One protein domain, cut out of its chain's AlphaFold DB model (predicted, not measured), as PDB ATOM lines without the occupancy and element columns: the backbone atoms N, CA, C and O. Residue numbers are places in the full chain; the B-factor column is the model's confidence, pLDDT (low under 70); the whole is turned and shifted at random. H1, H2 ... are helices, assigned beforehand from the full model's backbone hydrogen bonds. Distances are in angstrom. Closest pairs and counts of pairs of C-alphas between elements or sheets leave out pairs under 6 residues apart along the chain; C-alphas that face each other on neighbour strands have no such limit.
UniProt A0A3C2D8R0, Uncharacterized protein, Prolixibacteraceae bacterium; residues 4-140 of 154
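AT A GLANCE: This is residues 4 to 140 of the 154 residues of an uncharacterized protein of Prolixibacteraceae bacterium (UniProt A0A3C2D8R0). One long helix, H5, runs most of the length of a rod, with the other parts along one side of it: a cluster of four short helices, H1 to H4, near its first end, then the short helix H6 and the unnamed residues 117 to 140. Within the cluster H4 packs on H5, and H1 to H3 lie farther out. The printed part has 137 residues with six named helices, H1 to H6 in chain order, and no named strand: all helix. The whole is loose, with a radius of gyration of the C-alphas of 18.6 A and spans of 62 by 26 by 23 A.

IN THESE COORDINATES: H5, residues 68 to 101, measures 50.2 A and ends at C-alpha 101, (-2.606, 98.496, 94.021). H1, residues 4 to 14, measures 15.5 A from C-alpha 4 at (30.367, 99.138, 54.543). H2 is residues 22 to 31, 14.6 A; H3 residues 37 to 46, 14.0 A; H4 residues 50 to 59, 14.1 A; H6 residues 110 to 116, 10.3 A.

HOW THE PARTS SIT: H5 touches H4 with residues 71 to 81 alone, closest at the C-alphas of Tyr 78 and Pro 51, 4.5 A, at a steep tilt of 69 degrees, only just short of about perpendicular. H5 touches H6 with residues 85 to 89 alone, closest at C-alphas 89 and 116, 7.5 A, about perpendicular at 85 degrees. H1 touches H4, closest at C-alphas 14 and 53, 6.4 A. H1 also touches H2, closest at C-alphas 12 and 22, 6.0 A, and H3, closest at C-alphas 6 and 40, 6.6 A. H3 and H4 touch only at the corner, and only just, with 3 pairs of C-alphas within 8 A. H1 and H5 are apart. In H1 to H6 every O i to N i+4 pair is within hydrogen-bond range.

THE WHOLE: The C-alphas farthest apart, of Glu 33 and Glu 138, are 62.6 A apart. The printed part has no cut, and no link is long. Residues 107 to 108 pair antiparallel with 133 to 134. Residues 33 to 35 have pLDDT under 70.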
ATOM      1  N   LYS A   4      30.805  97.731  54.651       92.56
ATOM      2  CA  LYS A   4      30.367  99.138  54.543       92.56
ATOM      3  C   LYS A   4      29.258  99.350  53.502       92.56
ATOM      4  O   LYS A   4      28.348 100.138  53.727       92.56
ATOM      5  N   GLN A   5      29.357  98.687  52.352       90.81
ATOM      6  CA  GLN A   5      28.359  98.812  51.287       90.81
ATOM      7  C   GLN A   5      27.046  98.153  51.701       90.81
ATOM      8  O   GLN A   5      25.988  98.645  51.328       90.81
ATOM      9  N   LEU A   6      27.123  97.060  52.467       92.25
ATOM     10  CA  LEU A   6      25.951  96.335  52.938       92.25
ATOM     11  C   LEU A   6      25.148  97.179  53.927       92.25
ATOM     12  O   LEU A   6      23.964  97.383  53.709       92.25
ATOM     13  N   PHE A   7      25.810  97.786  54.916       94.50
ATOM     14  CA  PHE A   7      25.163  98.740  55.822       94.50
ATOM     15  C   PHE A   7      24.537  99.927  55.091       94.50
ATOM     16  O   PHE A   7      23.428 100.336  55.420       94.50
ATOM     17  N   TYR A   8      25.232 100.483  54.094       93.81
ATOM     18  CA  TYR A   8      24.701 101.604  53.319       93.81
ATOM     19  C   TYR A   8      23.442 101.207  52.541       93.81
ATOM     20  O   TYR A   8      22.452 101.933  52.560       93.81
ATOM     21  N   PHE A   9      23.459 100.023  51.927       94.12
ATOM     22  CA  PHE A   9      22.302  99.459  51.241       94.12
ATOM     23  C   PHE A   9      21.134  99.191  52.201       94.12
ATOM     24  O   PHE A   9      20.020  99.628  51.941       94.12
ATOM     25  N   THR A  10      21.382  98.558  53.349       95.75
ATOM     26  CA  THR A  10      20.357  98.344  54.379       95.75
ATOM     27  C   THR A  10      19.775  99.663  54.891       95.75
ATOM     28  O   THR A  10      18.570  99.758  55.102       95.75
ATOM     29  N   GLY A  11      20.599 100.706  55.033       96.50
ATOM     30  CA  GLY A  11      20.132 102.052  55.365       96.50
ATOM     31  C   GLY A  11      19.185 102.628  54.309       96.50
ATOM     32  O   GLY A  11      18.151 103.181  54.668       96.50
ATOM     33  N   HIS A  12      19.483 102.448  53.016       95.81
ATOM     34  CA  HIS A  12      18.567 102.831  51.931       95.81
ATOM     35  C   HIS A  12      17.233 102.094  52.012       95.81
ATOM     36  O   HIS A  12      16.195 102.726  51.862       95.81
ATOM     37  N   CYS A  13      17.256 100.791  52.302       96.69
ATOM     38  CA  CYS A  13      16.043  99.997  52.494       96.69
ATOM     39  C   CYS A  13      15.174 100.516  53.652       96.69
ATOM     40  O   CYS A  13      13.953 100.539  53.543       96.69
ATOM     41  N   LEU A  14      15.787 100.921  54.769       97.19
ATOM     42  CA  LEU A  14      15.055 101.400  55.947       97.19
ATOM     43  C   LEU A  14      14.517 102.829  55.788       97.19
ATOM     44  O   LEU A  14      13.494 103.150  56.386       97.19
ATOM     45  N   ALA A  15      15.180 103.656  54.977       97.19
ATOM     46  CA  ALA A  15      14.851 105.066  54.762       97.19
ATOM     47  C   ALA A  15      13.895 105.312  53.576       97.19
ATOM     48  O   ALA A  15      13.819 106.427  53.069       97.19
ATOM     49  N   LEU A  16      13.206 104.276  53.082       96.56
ATOM     50  CA  LEU A  16      12.327 104.375  51.908       96.56
ATOM     51  C   LEU A  16      11.145 105.335  52.105       96.56
ATOM     52  O   LEU A  16      10.655 105.896  51.127       96.56
ATOM     53  N   ASP A  17      10.688 105.527  53.344       95.19
ATOM     54  CA  ASP A  17       9.573 106.433  53.640       95.19
ATOM     55  C   ASP A  17       9.988 107.897  53.449       95.19
ATOM     56  O   ASP A  17       9.231 108.694  52.900       95.19
ATOM     57  N   GLU A  18      11.208 108.244  53.863       96.75
ATOM     58  CA  GLU A  18      11.773 109.587  53.738       96.75
ATOM     59  C   GLU A  18      12.430 109.830  52.372       96.75
ATOM     60  O   GLU A  18      12.493 110.973  51.915       96.75
ATOM     61  N   HIS A  19      12.902 108.764  51.721       96.94
ATOM     62  CA  HIS A  19      13.642 108.798  50.458       96.94
ATOM     63  C   HIS A  19      13.088 107.790  49.433       96.94
ATOM     64  O   HIS A  19      13.731 106.768  49.144       96.94
ATOM     65  N   PRO A  20      11.913 108.060  48.829       93.69
ATOM     66  CA  PRO A  20      11.296 107.168  47.846       93.69
ATOM     67  C   PRO A  20      12.179 106.888  46.621       93.69
ATOM     68  O   PRO A  20      12.061 105.835  45.995       93.69
ATOM     69  N   GLU A  21      13.110 107.790  46.290       94.75
ATOM     70  CA  GLU A  21      14.085 107.616  45.209       94.75
ATOM     71  C   GLU A  21      15.037 106.429  45.426       94.75
ATOM     72  O   GLU A  21      15.690 105.967  44.487       94.75
ATOM     73  N   PHE A  22      15.146 105.902  46.650       96.44
ATOM     74  CA  PHE A  22      15.925 104.692  46.912       96.44
ATOM     75  C   PHE A  22      15.241 103.423  46.405       96.44
ATOM     76  O   PHE A  22      15.932 102.427  46.193       96.44
ATOM     77  N   ARG A  23      13.931 103.455  46.133       94.88
ATOM     78  CA  ARG A  23      13.174 102.289  45.662       94.88
ATOM     79  C   ARG A  23      13.785 101.672  44.403       94.88
ATOM     80  O   ARG A  23      13.997 100.464  44.363       94.88
ATOM     81  N   GLU A  24      14.111 102.491  43.403       93.19
ATOM     82  CA  GLU A  24      14.711 102.021  42.145       93.19
ATOM     83  C   GLU A  24      16.061 101.336  42.390       93.19
ATOM     84  O   GLU A  24      16.288 100.228  41.911       93.19
ATOM     85  N   LYS A  25      16.907 101.919  43.248       91.50
ATOM     86  CA  LYS A  25      18.211 101.342  43.622       91.50
ATOM     87  C   LYS A  25      18.070  99.996  44.326       91.50
ATOM     88  O   LYS A  25      18.915  99.118  44.151       91.50
ATOM     89  N   VAL A  26      17.029  99.836  45.146       92.88
ATOM     90  CA  VAL A  26      16.741  98.569  45.828       92.88
ATOM     91  C   VAL A  26      16.337  97.492  44.823       92.88
ATOM     92  O   VAL A  26      16.881  96.390  44.870       92.88
ATOM     93  N   ILE A  27      15.460  97.824  43.872       92.31
ATOM     94  CA  ILE A  27      15.030  96.904  42.807       92.31
ATOM     95  C   ILE A  27      16.215  96.480  41.942       92.31
ATOM     96  O   ILE A  27      16.462  95.285  41.783       92.31
ATOM     97  N   GLU A  28      16.985  97.447  41.436       89.62
ATOM     98  CA  GLU A  28      18.181  97.184  40.631       89.62
ATOM     99  C   GLU A  28      19.143  96.246  41.362       89.62
ATOM    100  O   GLU A  28      19.732  95.350  40.757       89.62
ATOM    101  N   ARG A  29      19.288  96.407  42.683       86.94
ATOM    102  CA  ARG A  29      20.192  95.575  43.472       86.94
ATOM    103  C   ARG A  29      19.749  94.118  43.538       86.94
ATOM    104  O   ARG A  29      20.622  93.255  43.463       86.94
ATOM    105  N   PHE A  30      18.454  93.844  43.683       84.06
ATOM    106  CA  PHE A  30      17.934  92.474  43.762       84.06
ATOM    107  C   PHE A  30      17.820  91.782  42.398       84.06
ATOM    108  O   PHE A  30      17.810  90.557  42.345       84.06
ATOM    109  N   GLN A  31      17.805  92.537  41.297       82.44
ATOM    110  CA  GLN A  31      17.787  91.979  39.938       82.44
ATOM    111  C   GLN A  31      19.166  91.529  39.426       82.44
ATOM    112  O   GLN A  31      19.251  90.813  38.430       82.44
ATOM    113  N   VAL A  32      20.257  91.940  40.078       77.56
ATOM    114  CA  VAL A  32      21.619  91.554  39.684       77.56
ATOM    115  C   VAL A  32      21.938  90.140  40.184       77.56
ATOM    116  O   VAL A  32      21.953  89.893  41.391       77.56
ATOM    117  N   GLU A  33      22.272  89.221  39.272       64.50
ATOM    118  CA  GLU A  33      22.814  87.901  39.632       64.50
ATOM    119  C   GLU A  33      24.064  88.044  40.518       64.50
ATOM    120  O   GLU A  33      24.967  88.838  40.241       64.50
ATOM    121  N   GLY A  34      24.122  87.281  41.613       61.41
ATOM    122  CA  GLY A  34      25.186  87.412  42.613       61.41
ATOM    123  C   GLY A  34      25.011  88.604  43.564       61.41
ATOM    124  O   GLY A  34      25.963  88.985  44.256       61.41
ATOM    125  N   ALA A  35      23.813  89.205  43.623       65.44
ATOM    126  CA  ALA A  35      23.415  90.033  44.752       65.44
ATOM    127  C   ALA A  35      23.664  89.254  46.045       65.44
ATOM    128  O   ALA A  35      23.315  88.083  46.173       65.44
ATOM    129  N   ASP A  36      24.305  89.919  46.999       81.19
ATOM    130  CA  ASP A  36      24.770  89.311  48.239       81.19
ATOM    131  C   ASP A  36      23.617  89.177  49.248       81.19
ATOM    132  O   ASP A  36      23.655  89.730  50.347       81.19
ATOM    133  N   LEU A  37      22.534  88.542  48.789       88.00
ATOM    134  CA  LEU A  37      21.261  88.402  49.482       88.00
ATOM    135  C   LEU A  37      21.455  87.675  50.808       88.00
ATOM    136  O   LEU A  37      20.906  88.103  51.814       88.00
ATOM    137  N   GLU A  38      22.289  86.638  50.819       90.12
ATOM    138  CA  GLU A  38      22.645  85.901  52.029       90.12
ATOM    139  C   GLU A  38      23.288  86.820  53.074       90.12
ATOM    140  O   GLU A  38      22.794  86.896  54.197       90.12
ATOM    141  N   ASN A  39      24.305  87.611  52.705       92.44
ATOM    142  CA  ASN A  39      24.900  88.555  53.652       92.44
ATOM    143  C   ASN A  39      23.909  89.649  54.072       92.44
ATOM    144  O   ASN A  39      23.932  90.064  55.228       92.44
ATOM    145  N   PHE A  40      23.026  90.121  53.183       93.69
ATOM    146  CA  PHE A  40      21.976  91.081  53.548       93.69
ATOM    147  C   PHE A  40      21.009  90.504  54.585       93.69
ATOM    148  O   PHE A  40      20.730  91.166  55.586       93.69
ATOM    149  N   VAL A  41      20.533  89.277  54.373       94.69
ATOM    150  CA  VAL A  41      19.648  88.571  55.306       94.69
ATOM    151  C   VAL A  41      20.361  88.335  56.633       94.69
ATOM    152  O   VAL A  41      19.797  88.656  57.678       94.69
ATOM    153  N   GLN A  42      21.614  87.870  56.600       95.69
ATOM    154  CA  GLN A  42      22.430  87.672  57.797       95.69
ATOM    155  C   GLN A  42      22.597  88.981  58.576       95.69
ATOM    156  O   GLN A  42      22.317  89.014  59.769       95.69
ATOM    157  N   LEU A  43      22.943  90.084  57.903       96.12
ATOM    158  CA  LEU A  43      23.062  91.397  58.538       96.12
ATOM    159  C   LEU A  43      21.735  91.832  59.175       96.12
ATOM    160  O   LEU A  43      21.713  92.322  60.303       96.12
ATOM    161  N   CYS A  44      20.615  91.657  58.471       97.31
ATOM    162  CA  CYS A  44      19.305  92.018  59.009       97.31
ATOM    163  C   CYS A  44      18.931  91.170  60.231       97.31
ATOM    164  O   CYS A  44      18.326  91.693  61.171       97.31
ATOM    165  N   SER A  45      19.298  89.888  60.223       97.38
ATOM    166  CA  SER A  45      19.110  88.968  61.344       97.38
ATOM    167  C   SER A  45      19.972  89.365  62.542       97.38
ATOM    168  O   SER A  45      19.442  89.550  63.634       97.38
ATOM    169  N   ASP A  46      21.275  89.575  62.337       97.06
ATOM    170  CA  ASP A  46      22.238  89.943  63.385       97.06
ATOM    171  C   ASP A  46      21.856  91.248  64.092       97.06
ATOM    172  O   ASP A  46      22.076  91.413  65.292       97.06
ATOM    173  N   HIS A  47      21.246  92.175  63.350       97.19
ATOM    174  CA  HIS A  47      20.780  93.455  63.874       97.19
ATOM    175  C   HIS A  47      19.302  93.468  64.289       97.19
ATOM    176  O   HIS A  47      18.819  94.515  64.720       97.19
ATOM    177  N   LEU A  48      18.587  92.339  64.207       97.56
ATOM    178  CA  LEU A  48      17.176  92.205  64.600       97.56
ATOM    179  C   LEU A  48      16.222  93.175  63.869       97.56
ATOM    180  O   LEU A  48      15.223  93.630  64.430       97.56
ATOM    181  N   ILE A  49      16.519  93.491  62.605       98.12
ATOM    182  CA  ILE A  49      15.763  94.459  61.785       98.12
ATOM    183  C   ILE A  49      14.929  93.812  60.673       98.12
ATOM    184  O   ILE A  49      14.326  94.528  59.877       98.12
ATOM    185  N   ILE A  50      14.859  92.478  60.602       98.50
ATOM    186  CA  ILE A  50      14.024  91.777  59.608       98.50
ATOM    187  C   ILE A  50      12.564  92.275  59.607       98.50
ATOM    188  O   ILE A  50      12.067  92.569  58.520       98.50
ATOM    189  N   PRO A  51      11.873  92.451  60.756       98.50
ATOM    190  CA  PRO A  51      10.487  92.925  60.754       98.50
ATOM    191  C   PRO A  51      10.342  94.336  60.172       98.50
ATOM    192  O   PRO A  51       9.414  94.593  59.408       98.50
ATOM    193  N   ALA A  52      11.294  95.228  60.462       98.38
ATOM    194  CA  ALA A  52      11.326  96.570  59.888       98.38
ATOM    195  C   ALA A  52      11.533  96.520  58.367       98.38
ATOM    196  O   ALA A  52      10.789  97.154  57.624       98.38
ATOM    197  N   ILE A  53      12.484  95.712  57.881       98.19
ATOM    198  CA  ILE A  53      12.706  95.519  56.440       98.19
ATOM    199  C   ILE A  53      11.457  94.952  55.761       98.19
ATOM    200  O   ILE A  53      11.047  95.474  54.726       98.19
ATOM    201  N   TYR A  54      10.822  93.935  56.352       98.56
ATOM    202  CA  TYR A  54       9.586  93.351  55.832       98.56
ATOM    203  C   TYR A  54       8.490  94.408  55.666       98.56
ATOM    204  O   TYR A  54       7.898  94.506  54.594       98.56
ATOM    205  N   LEU A  55       8.253  95.240  56.686       98.19
ATOM    206  CA  LEU A  55       7.247  96.302  56.624       98.19
ATOM    207  C   LEU A  55       7.572  97.362  55.571       98.19
ATOM    208  O   LEU A  55       6.682  97.738  54.803       98.19
ATOM    209  N   LYS A  56       8.832  97.812  55.480       97.69
ATOM    210  CA  LYS A  56       9.245  98.776  54.447       97.69
ATOM    211  C   LYS A  56       9.046  98.179  53.059       97.69
ATOM    212  O   LYS A  56       8.435  98.800  52.195       97.69
ATOM    213  N   PHE A  57       9.462  96.934  52.848       97.44
ATOM    214  CA  PHE A  57       9.318  96.290  51.547       97.44
ATOM    215  C   PHE A  57       7.858  96.019  51.198       97.44
ATOM    216  O   PHE A  57       7.466  96.194  50.048       97.44
ATOM    217  N   LYS A  58       7.029  95.646  52.173       97.56
ATOM    218  CA  LYS A  58       5.585  95.490  51.983       97.56
ATOM    219  C   LYS A  58       4.934  96.807  51.567       97.56
ATOM    220  O   LYS A  58       4.203  96.838  50.584       97.56
ATOM    221  N   THR A  59       5.233  97.886  52.287       96.75
ATOM    222  CA  THR A  59       4.653  99.219  52.059       96.75
ATOM    223  C   THR A  59       5.047  99.787  50.698       96.75
ATOM    224  O   THR A  59       4.218 100.374  50.010       96.75
ATOM    225  N   HIS A  60       6.289  99.552  50.271       96.75
ATOM    226  CA  HIS A  60       6.825 100.059  49.003       96.75
ATOM    227  C   HIS A  60       6.685  99.082  47.827       96.75
ATOM    228  O   HIS A  60       7.239  99.330  46.751       96.75
ATOM    229  N   GLY A  61       5.961  97.971  48.004       96.12
ATOM    230  CA  GLY A  61       5.752  96.969  46.954       96.12
ATOM    231  C   GLY A  61       7.068  96.393  46.429       96.12
ATOM    232  O   GLY A  61       7.289  96.362  45.225       96.12
ATOM    233  N   LEU A  62       7.982  96.037  47.334       95.88
ATOM    234  CA  LEU A  62       9.300  95.482  47.021       95.88
ATOM    235  C   LEU A  62       9.408  93.972  47.282       95.88
ATOM    236  O   LEU A  62      10.376  93.351  46.855       95.88
ATOM    237  N   LEU A  63       8.423  93.372  47.959       95.31
ATOM    238  CA  LEU A  63       8.425  91.933  48.260       95.31
ATOM    239  C   LEU A  63       8.412  91.057  46.997       95.31
ATOM    240  O   LEU A  63       8.952  89.958  47.020       95.31
ATOM    241  N   GLU A  64       7.841  91.548  45.893       93.19
ATOM    242  CA  GLU A  64       7.803  90.834  44.606       93.19
ATOM    243  C   GLU A  64       9.186  90.650  43.957       93.19
ATOM    244  O   GLU A  64       9.346  89.803  43.084       93.19
ATOM    245  N   PHE A  65      10.192  91.418  44.393       91.62
ATOM    246  CA  PHE A  65      11.568  91.312  43.898       91.62
ATOM    247  C   PHE A  65      12.442  90.387  44.753       91.62
ATOM    248  O   PHE A  65      13.625  90.220  44.457       91.62
ATOM    249  N   LEU A  66      11.885  89.798  45.814       90.75
ATOM    250  CA  LEU A  66      12.561  88.795  46.628       90.75
ATOM    251  C   LEU A  66      12.109  87.382  46.233       90.75
ATOM    252  O   LEU A  66      10.965  87.199  45.812       90.75
ATOM    253  N   PRO A  67      12.965  86.360  46.426       91.94
ATOM    254  CA  PRO A  67      12.531  84.971  46.347       91.94
ATOM    255  C   PRO A  67      11.329  84.715  47.265       91.94
ATOM    256  O   PRO A  67      11.311  85.177  48.407       91.94
ATOM    257  N   GLU A  68      10.345  83.952  46.784       94.06
ATOM    258  CA  GLU A  68       9.094  83.697  47.510       94.06
ATOM    259  C   GLU A  68       9.343  83.125  48.914       94.06
ATOM    260  O   GLU A  68       8.772  83.608  49.891       94.06
ATOM    261  N   GLU A  69      10.259  82.160  49.029       94.38
ATOM    262  CA  GLU A  69      10.651  81.547  50.303       94.38
ATOM    263  C   GLU A  69      11.181  82.582  51.308       94.38
ATOM    264  O   GLU A  69      10.849  82.537  52.494       94.38
ATOM    265  N   LEU A  70      11.959  83.562  50.837       94.06
ATOM    266  CA  LEU A  70      12.506  84.610  51.694       94.06
ATOM    267  C   LEU A  70      11.416  85.580  52.159       94.06
ATOM    268  O   LEU A  70      11.389  85.969  53.326       94.06
ATOM    269  N   THR A  71      10.497  85.941  51.262       96.38
ATOM    270  CA  THR A  71       9.330  86.764  51.601       96.38
ATOM    271  C   THR A  71       8.469  86.090  52.670       96.38
ATOM    272  O   THR A  71       8.057  86.750  53.627       96.38
ATOM    273  N   GLN A  72       8.241  84.779  52.552       98.19
ATOM    274  CA  GLN A  72       7.490  83.998  53.538       98.19
ATOM    275  C   GLN A  72       8.204  83.952  54.897       98.19
ATOM    276  O   GLN A  72       7.561  84.149  55.930       98.19
ATOM    277  N   GLU A  73       9.526  83.756  54.924       97.81
ATOM    278  CA  GLU A  73      10.274  83.735  56.187       97.81
ATOM    279  C   GLU A  73      10.302  85.118  56.859       97.81
ATOM    280  O   GLU A  73      10.088  85.224  58.067       97.81
ATOM    281  N   PHE A  74      10.477  86.198  56.090       98.31
ATOM    282  CA  PHE A  74      10.410  87.569  56.611       98.31
ATOM    283  C   PHE A  74       9.042  87.880  57.218       98.31
ATOM    284  O   PHE A  74       8.972  88.437  58.317       98.31
ATOM    285  N   GLN A  75       7.963  87.475  56.544       98.69
ATOM    286  CA  GLN A  75       6.611  87.612  57.071       98.69
ATOM    287  C   GLN A  75       6.435  86.831  58.376       98.69
ATOM    288  O   GLN A  75       5.955  87.388  59.358       98.69
ATOM    289  N   LYS A  76       6.859  85.566  58.415       98.69
ATOM    290  CA  LYS A  76       6.765  84.722  59.611       98.69
ATOM    291  C   LYS A  76       7.517  85.325  60.799       98.69
ATOM    292  O   LYS A  76       6.985  85.353  61.906       98.69
ATOM    293  N   ILE A  77       8.732  85.832  60.584       98.62
ATOM    294  CA  ILE A  77       9.523  86.508  61.626       98.62
ATOM    295  C   ILE A  77       8.806  87.771  62.121       98.62
ATOM    296  O   ILE A  77       8.752  88.015  63.328       98.62
ATOM    297  N   TYR A  78       8.239  88.563  61.208       98.75
ATOM    298  CA  TYR A  78       7.429  89.728  61.555       98.75
ATOM    299  C   TYR A  78       6.183  89.345  62.370       98.75
ATOM    300  O   TYR A  78       5.959  89.934  63.425       98.75
ATOM    301  N   ASP A  79       5.415  88.343  61.939       98.75
ATOM    302  CA  ASP A  79       4.174  87.921  62.597       98.75
ATOM    303  C   ASP A  79       4.448  87.402  64.020       98.75
ATOM    304  O   ASP A  79       3.779  87.815  64.970       98.75
ATOM    305  N   LEU A  80       5.499  86.589  64.197       98.62
ATOM    306  CA  LEU A  80       5.954  86.136  65.516       98.62
ATOM    307  C   LEU A  80       6.387  87.306  66.407       98.62
ATOM    308  O   LEU A  80       6.064  87.345  67.597       98.62
ATOM    309  N   ASN A  81       7.110  88.282  65.851       98.56
ATOM    310  CA  ASN A  81       7.511  89.462  66.609       98.56
ATOM    311  C   ASN A  81       6.306  90.319  67.015       98.56
ATOM    312  O   ASN A  81       6.251  90.829  68.134       98.56
ATOM    313  N   ARG A  82       5.330  90.458  66.118       98.50
ATOM    314  CA  ARG A  82       4.091  91.187  66.362       98.50
ATOM    315  C   ARG A  82       3.291  90.554  67.494       98.50
ATOM    316  O   ARG A  82       2.881  91.267  68.406       98.50
ATOM    317  N   GLU A  83       3.128  89.232  67.477       98.50
ATOM    318  CA  GLU A  83       2.480  88.488  68.561       98.50
ATOM    319  C   GLU A  83       3.219  88.691  69.890       98.50
ATOM    320  O   GLU A  83       2.604  89.036  70.902       98.50
ATOM    321  N   ARG A  84       4.551  88.563  69.891       98.12
ATOM    322  CA  ARG A  84       5.369  88.808  71.085       98.12
ATOM    323  C   ARG A  84       5.167  90.220  71.638       98.12
ATOM    324  O   ARG A  84       4.979  90.379  72.840       98.12
ATOM    325  N   ASN A  85       5.170  91.242  70.787       98.38
ATOM    326  CA  ASN A  85       4.986  92.623  71.235       98.38
ATOM    327  C   ASN A  85       3.574  92.866  71.795       98.38
ATOM    328  O   ASN A  85       3.419  93.607  72.763       98.38
ATOM    329  N   GLN A  86       2.549  92.194  71.265       97.88
ATOM    330  CA  GLN A  86       1.207  92.212  71.858       97.88
ATOM    331  C   GLN A  86       1.177  91.553  73.245       97.88
ATOM    332  O   GLN A  86       0.516  92.055  74.153       97.88
ATOM    333  N   GLN A  87       1.917  90.458  73.437       98.06
ATOM    334  CA  GLN A  87       2.065  89.830  74.753       98.06
ATOM    335  C   GLN A  87       2.812  90.743  75.736       98.06
ATOM    336  O   GLN A  87       2.400  90.845  76.890       98.06
ATOM    337  N   ILE A  88       3.849  91.455  75.281       97.25
ATOM    338  CA  ILE A  88       4.567  92.460  76.081       97.25
ATOM    339  C   ILE A  88       3.625  93.583  76.526       97.25
ATOM    340  O   ILE A  88       3.628  93.942  77.699       97.25
ATOM    341  N   LEU A  89       2.783  94.108  75.632       97.50
ATOM    342  CA  LEU A  89       1.793  95.135  75.988       97.50
ATOM    343  C   LEU A  89       0.821  94.638  77.065       97.50
ATOM    344  O   LEU A  89       0.571  95.338  78.041       97.50
ATOM    345  N   LYS A  90       0.354  93.391  76.955       98.00
ATOM    346  CA  LYS A  90      -0.472  92.777  78.000       98.00
ATOM    347  C   LYS A  90       0.281  92.647  79.332       98.00
ATOM    348  O   LYS A  90      -0.277  92.935  80.385       98.00
ATOM    349  N   GLN A  91       1.547  92.232  79.303       97.75
ATOM    350  CA  GLN A  91       2.376  92.158  80.510       97.75
ATOM    351  C   GLN A  91       2.586  93.537  81.143       97.75
ATOM    352  O   GLN A  91       2.590  93.648  82.366       97.75
ATOM    353  N   ILE A  92       2.736  94.588  80.334       97.50
ATOM    354  CA  ILE A  92       2.807  95.974  80.803       97.50
ATOM    355  C   ILE A  92       1.523  96.365  81.545       97.50
ATOM    356  O   ILE A  92       1.613  96.956  82.626       97.50
ATOM    357  N   ASP A  93       0.350  96.007  81.017       97.38
ATOM    358  CA  ASP A  93      -0.932  96.248  81.688       97.38
ATOM    359  C   ASP A  93      -1.015  95.503  83.028       97.38
ATOM    360  O   ASP A  93      -1.365  96.102  84.048       97.38
ATOM    361  N   ASP A  94      -0.621  94.225  83.054       97.88
ATOM    362  CA  ASP A  94      -0.613  93.398  84.267       97.88
ATOM    363  C   ASP A  94       0.347  93.969  85.335       97.88
ATOM    364  O   ASP A  94      -0.027  94.115  86.503       97.88
ATOM    365  N   ILE A  95       1.567  94.362  84.939       96.25
ATOM    366  CA  ILE A  95       2.559  95.016  85.813       96.25
ATOM    367  C   ILE A  95       1.997  96.327  86.367       96.25
ATOM    368  O   ILE A  95       2.093  96.593  87.567       96.25
ATOM    369  N   THR A  96       1.397  97.149  85.506       96.81
ATOM    370  CA  THR A  96       0.831  98.446  85.888       96.81
ATOM    371  C   THR A  96      -0.315  98.274  86.876       96.81
ATOM    372  O   THR A  96      -0.357  98.958  87.899       96.81
ATOM    373  N   ALA A  97      -1.223  97.332  86.618       97.00
ATOM    374  CA  ALA A  97      -2.332  97.030  87.509       97.00
ATOM    375  C   ALA A  97      -1.846  96.575  88.892       97.00
ATOM    376  O   ALA A  97      -2.389  97.023  89.904       97.00
ATOM    377  N   GLU A  98      -0.819  95.725  88.953       95.88
ATOM    378  CA  GLU A  98      -0.274  95.234  90.219       95.88
ATOM    379  C   GLU A  98       0.432  96.339  91.018       95.88
ATOM    380  O   GLU A  98       0.149  96.525  92.200       95.88
ATOM    381  N   LEU A  99       1.284  97.140  90.373       93.25
ATOM    382  CA  LEU A  99       1.985  98.248  91.031       93.25
ATOM    383  C   LEU A  99       1.020  99.336  91.524       93.25
ATOM    384  O   LEU A  99       1.197  99.886  92.618       93.25
ATOM    385  N   ASN A 100      -0.048  99.599  90.767       93.38
ATOM    386  CA  ASN A 100      -1.059 100.585  91.136       93.38
ATOM    387  C   ASN A 100      -1.793 100.229  92.436       93.38
ATOM    388  O   ASN A 100      -2.107 101.142  93.201       93.38
ATOM    389  N   LYS A 101      -2.007  98.937  92.740       94.88
ATOM    390  CA  LYS A 101      -2.606  98.496  94.021       94.88
ATOM    391  C   LYS A 101      -1.789  98.963  95.228       94.88
ATOM    392  O   LYS A 101      -2.351  99.316  96.260       94.88
ATOM    393  N   GLU A 102      -0.472  99.050  95.070       91.19
ATOM    394  CA  GLU A 102       0.469  99.509  96.096       91.19
ATOM    395  C   GLU A 102       0.778 101.020  95.994       91.19
ATOM    396  O   GLU A 102       1.676 101.538  96.668       91.19
ATOM    397  N   ASN A 103       0.031 101.770  95.172       91.25
ATOM    398  CA  ASN A 103       0.276 103.185  94.868       91.25
ATOM    399  C   ASN A 103       1.692 103.445  94.315       91.25
ATOM    400  O   ASN A 103       2.323 104.461  94.631       91.25
ATOM    401  N   MET A 104       2.201 102.512  93.508       91.94
ATOM    402  CA  MET A 104       3.435 102.647  92.741       91.94
ATOM    403  C   MET A 104       3.076 102.841  91.268       91.94
ATOM    404  O   MET A 104       2.450 101.980  90.670       91.94
ATOM    405  N   GLN A 105       3.460 103.974  90.686       91.62
ATOM    406  CA  GLN A 105       3.243 104.243  89.262       91.62
ATOM    407  C   GLN A 105       4.529 103.903  88.496       91.62
ATOM    408  O   GLN A 105       5.551 104.547  88.771       91.62
ATOM    409  N   PRO A 106       4.527 102.903  87.594       94.56
ATOM    410  CA  PRO A 106       5.688 102.608  86.768       94.56
ATOM    411  C   PRO A 106       5.899 103.677  85.692       94.56
ATOM    412  O   PRO A 106       4.951 104.206  85.117       94.56
ATOM    413  N   VAL A 107       7.163 103.953  85.379       95.56
ATOM    414  CA  VAL A 107       7.582 104.714  84.196       95.56
ATOM    415  C   VAL A 107       8.350 103.765  83.289       95.56
ATOM    416  O   VAL A 107       9.483 103.399  83.600       95.56
ATOM    417  N   PHE A 108       7.731 103.341  82.191       95.69
ATOM    418  CA  PHE A 108       8.349 102.432  81.225       95.69
ATOM    419  C   PHE A 108       9.456 103.128  80.435       95.69
ATOM    420  O   PHE A 108       9.403 104.335  80.193       95.69
ATOM    421  N   LEU A 109      10.469 102.360  80.037       96.12
ATOM    422  CA  LEU A 109      11.654 102.849  79.337       96.12
ATOM    423  C   LEU A 109      11.887 102.101  78.015       96.12
ATOM    424  O   LEU A 109      11.315 101.041  77.754       96.12
ATOM    425  N   LYS A 110      12.794 102.650  77.196       94.56
ATOM    426  CA  LYS A 110      13.357 102.022  75.990       94.56
ATOM    427  C   LYS A 110      12.276 101.455  75.051       94.56
ATOM    428  O   LYS A 110      11.364 102.169  74.654       94.56
ATOM    429  N   GLY A 111      12.409 100.187  74.647       94.50
ATOM    430  CA  GLY A 111      11.507  99.535  73.699       94.50
ATOM    431  C   GLY A 111      10.067  99.470  74.203       94.50
ATOM    432  O   GLY A 111       9.160  99.790  73.442       94.50
ATOM    433  N   ALA A 112       9.862  99.133  75.479       95.56
ATOM    434  CA  ALA A 112       8.534  99.082  76.087       95.56
ATOM    435  C   ALA A 112       7.832 100.451  76.046       95.56
ATOM    436  O   ALA A 112       6.669 100.532  75.656       95.56
ATOM    437  N   ALA A 113       8.554 101.532  76.361       96.19
ATOM    438  CA  ALA A 113       8.025 102.891  76.228       96.19
ATOM    439  C   ALA A 113       7.645 103.225  74.778       96.19
ATOM    440  O   ALA A 113       6.559 103.738  74.534       96.19
ATOM    441  N   ASN A 114       8.500 102.878  73.811       96.38
ATOM    442  CA  ASN A 114       8.223 103.144  72.399       96.38
ATOM    443  C   ASN A 114       6.999 102.371  71.874       96.38
ATOM    444  O   ASN A 114       6.306 102.878  70.993       96.38
ATOM    445  N   LEU A 115       6.733 101.160  72.387       95.88
ATOM    446  CA  LEU A 115       5.511 100.413  72.058       95.88
ATOM    447  C   LEU A 115       4.262 101.119  72.589       95.88
ATOM    448  O   LEU A 115       3.279 101.221  71.863       95.88
ATOM    449  N   LEU A 116       4.308 101.606  73.832       96.06
ATOM    450  CA  LEU A 116       3.194 102.333  74.445       96.06
ATOM    451  C   LEU A 116       2.904 103.661  73.741       96.06
ATOM    452  O   LEU A 116       1.742 104.025  73.589       96.06
ATOM    453  N   ASP A 117       3.949 104.364  73.306       95.88
ATOM    454  CA  ASP A 117       3.836 105.654  72.613       95.88
ATOM    455  C   ASP A 117       3.364 105.511  71.154       95.88
ATOM    456  O   ASP A 117       3.036 106.495  70.499       95.88
ATOM    457  N   GLY A 118       3.328 104.282  70.618       94.56
ATOM    458  CA  GLY A 118       2.971 104.048  69.219       94.56
ATOM    459  C   GLY A 118       3.969 104.674  68.240       94.56
ATOM    460  O   GLY A 118       3.577 105.108  67.162       94.56
ATOM    461  N   LEU A 119       5.254 104.732  68.614       95.12
ATOM    462  CA  LEU A 119       6.312 105.379  67.824       95.12
ATOM    463  C   LEU A 119       6.499 104.749  66.431       95.12
ATOM    464  O   LEU A 119       6.969 105.409  65.507       95.12
ATOM    465  N   TYR A 120       6.189 103.460  66.301       94.81
ATOM    466  CA  TYR A 120       6.387 102.677  65.080       94.81
ATOM    467  C   TYR A 120       5.123 102.604  64.224       94.81
ATOM    468  O   TYR A 120       4.010 102.731  64.730       94.81
ATOM    469  N   SER A 121       5.296 102.332  62.928       92.75
ATOM    470  CA  SER A 121       4.178 102.234  61.980       92.75
ATOM    471  C   SER A 121       3.275 101.022  62.243       92.75
ATOM    472  O   SER A 121       2.068 101.084  62.011       92.75
ATOM    473  N   ASP A 122       3.842  99.933  62.772       97.50
ATOM    474  CA  ASP A 122       3.114  98.773  63.283       97.50
ATOM    475  C   ASP A 122       3.780  98.258  64.568       97.50
ATOM    476  O   ASP A 122       4.997  98.352  64.760       97.50
ATOM    477  N   VAL A 123       2.976  97.660  65.451       97.31
ATOM    478  CA  VAL A 123       3.431  97.080  66.722       97.31
ATOM    479  C   VAL A 123       4.515  96.009  66.542       97.31
ATOM    480  O   VAL A 123       5.317  95.809  67.445       97.31
ATOM    481  N   GLY A 124       4.581  95.330  65.394       97.38
ATOM    482  CA  GLY A 124       5.578  94.314  65.057       97.38
ATOM    483  C   GLY A 124       6.864  94.841  64.413       97.38
ATOM    484  O   GLY A 124       7.742  94.035  64.114       97.38
ATOM    485  N   GLU A 125       7.010  96.151  64.196       97.56
ATOM    486  CA  GLU A 125       8.155  96.726  63.468       97.56
ATOM    487  C   GLU A 125       9.494  96.526  64.190       97.56
ATOM    488  O   GLU A 125      10.498  96.166  63.572       97.56
ATOM    489  N   ARG A 126       9.518  96.733  65.511       96.69
ATOM    490  CA  ARG A 126      10.734  96.616  66.322       96.69
ATOM    491  C   ARG A 126      10.739  95.327  67.129       96.69
ATOM    492  O   ARG A 126       9.775  95.014  67.825       96.69
ATOM    493  N   MET A 127      11.858  94.612  67.113       96.94
ATOM    494  CA  MET A 127      12.080  93.495  68.030       96.94
ATOM    495  C   MET A 127      12.403  93.993  69.446       96.94
ATOM    496  O   MET A 127      13.335  94.777  69.632       96.94
ATOM    497  N   ILE A 128      11.644  93.529  70.445       94.31
ATOM    498  CA  ILE A 128      11.798  93.880  71.869       94.31
ATOM    499  C   ILE A 128      11.746  92.600  72.704       94.31
ATOM    500  O   ILE A 128      10.853  91.781  72.515       94.31
ATOM    501  N   GLY A 129      12.727  92.397  73.587       89.94
ATOM    502  CA  GLY A 129      12.858  91.167  74.379       89.94
ATOM    503  C   GLY A 129      12.492  91.303  75.854       89.94
ATOM    504  O   GLY A 129      12.228  90.293  76.500       89.94
ATOM    505  N   ASP A 130      12.481  92.522  76.380       93.38
ATOM    506  CA  ASP A 130      12.380  92.823  77.802       93.38
ATOM    507  C   ASP A 130      11.502  94.053  78.080       93.38
ATOM    508  O   ASP A 130      11.193  94.856  77.197       93.38
ATOM    509  N   ILE A 131      11.078  94.177  79.340       96.19
ATOM    510  CA  ILE A 131      10.308  95.313  79.850       96.19
ATOM    511  C   ILE A 131      11.160  96.016  80.902       96.19
ATOM    512  O   ILE A 131      11.327  95.525  82.017       96.19
ATOM    513  N   ASP A 132      11.668  97.193  80.550       94.31
ATOM    514  CA  ASP A 132      12.328  98.097  81.486       94.31
ATOM    515  C   ASP A 132      11.323  99.117  82.035       94.31
ATOM    516  O   ASP A 132      10.630  99.790  81.268       94.31
ATOM    517  N   PHE A 133      11.287  99.302  83.355       95.31
ATOM    518  CA  PHE A 133      10.521 100.377  83.986       95.31
ATOM    519  C   PHE A 133      11.167 100.853  85.291       95.31
ATOM    520  O   PHE A 133      11.936 100.139  85.932       95.31
ATOM    521  N   LEU A 134      10.839 102.082  85.686       93.56
ATOM    522  CA  LEU A 134      11.225 102.691  86.956       93.56
ATOM    523  C   LEU A 134      10.012 102.818  87.870       93.56
ATOM    524  O   LEU A 134       8.901 103.070  87.414       93.56
ATOM    525  N   VAL A 135      10.244 102.731  89.175       91.88
ATOM    526  CA  VAL A 135       9.287 103.113  90.222       91.88
ATOM    527  C   VAL A 135       9.988 104.041  91.209       91.88
ATOM    528  O   VAL A 135      11.217 104.092  91.258       91.88
ATOM    529  N   LYS A 136       9.224 104.789  92.011       87.81
ATOM    530  CA  LYS A 136       9.806 105.640  93.059       87.81
ATOM    531  C   LYS A 136      10.523 104.785  94.107       87.81
ATOM    532  O   LYS A 136       9.911 103.889  94.686       87.81
ATOM    533  N   GLU A 137      11.783 105.110  94.390       84.06
ATOM    534  CA  GLU A 137      12.637 104.369  95.329       84.06
ATOM    535  C   GLU A 137      12.025 104.261  96.733       84.06
ATOM    536  O   GLU A 137      12.051 103.198  97.338       84.06
ATOM    537  N   GLU A 138      11.375 105.326  97.208       82.50
ATOM    538  CA  GLU A 138      10.692 105.405  98.513       82.50
ATOM    539  C   GLU A 138       9.655 104.293  98.746       82.50
ATOM    540  O   GLU A 138       9.281 104.006  99.883       82.50
ATOM    541  N   LYS A 139       9.143 103.691  97.667       77.81
ATOM    542  CA  LYS A 139       8.144 102.620  97.710       77.81
ATOM    543  C   LYS A 139       8.765 101.222  97.730       77.81
ATOM    544  O   LYS A 139       8.053 100.243  97.956       77.81
ATOM    545  N   LEU A 140      10.076 101.109  97.521       79.31
ATOM    546  CA  LEU A 140      10.787  99.838  97.527       79.31
ATOM    547  C   LEU A 140      11.054  99.394  98.969       79.31
ATOM    548  O   LEU A 140      11.752 100.049  99.738       79.31
TER     549      LEU A 140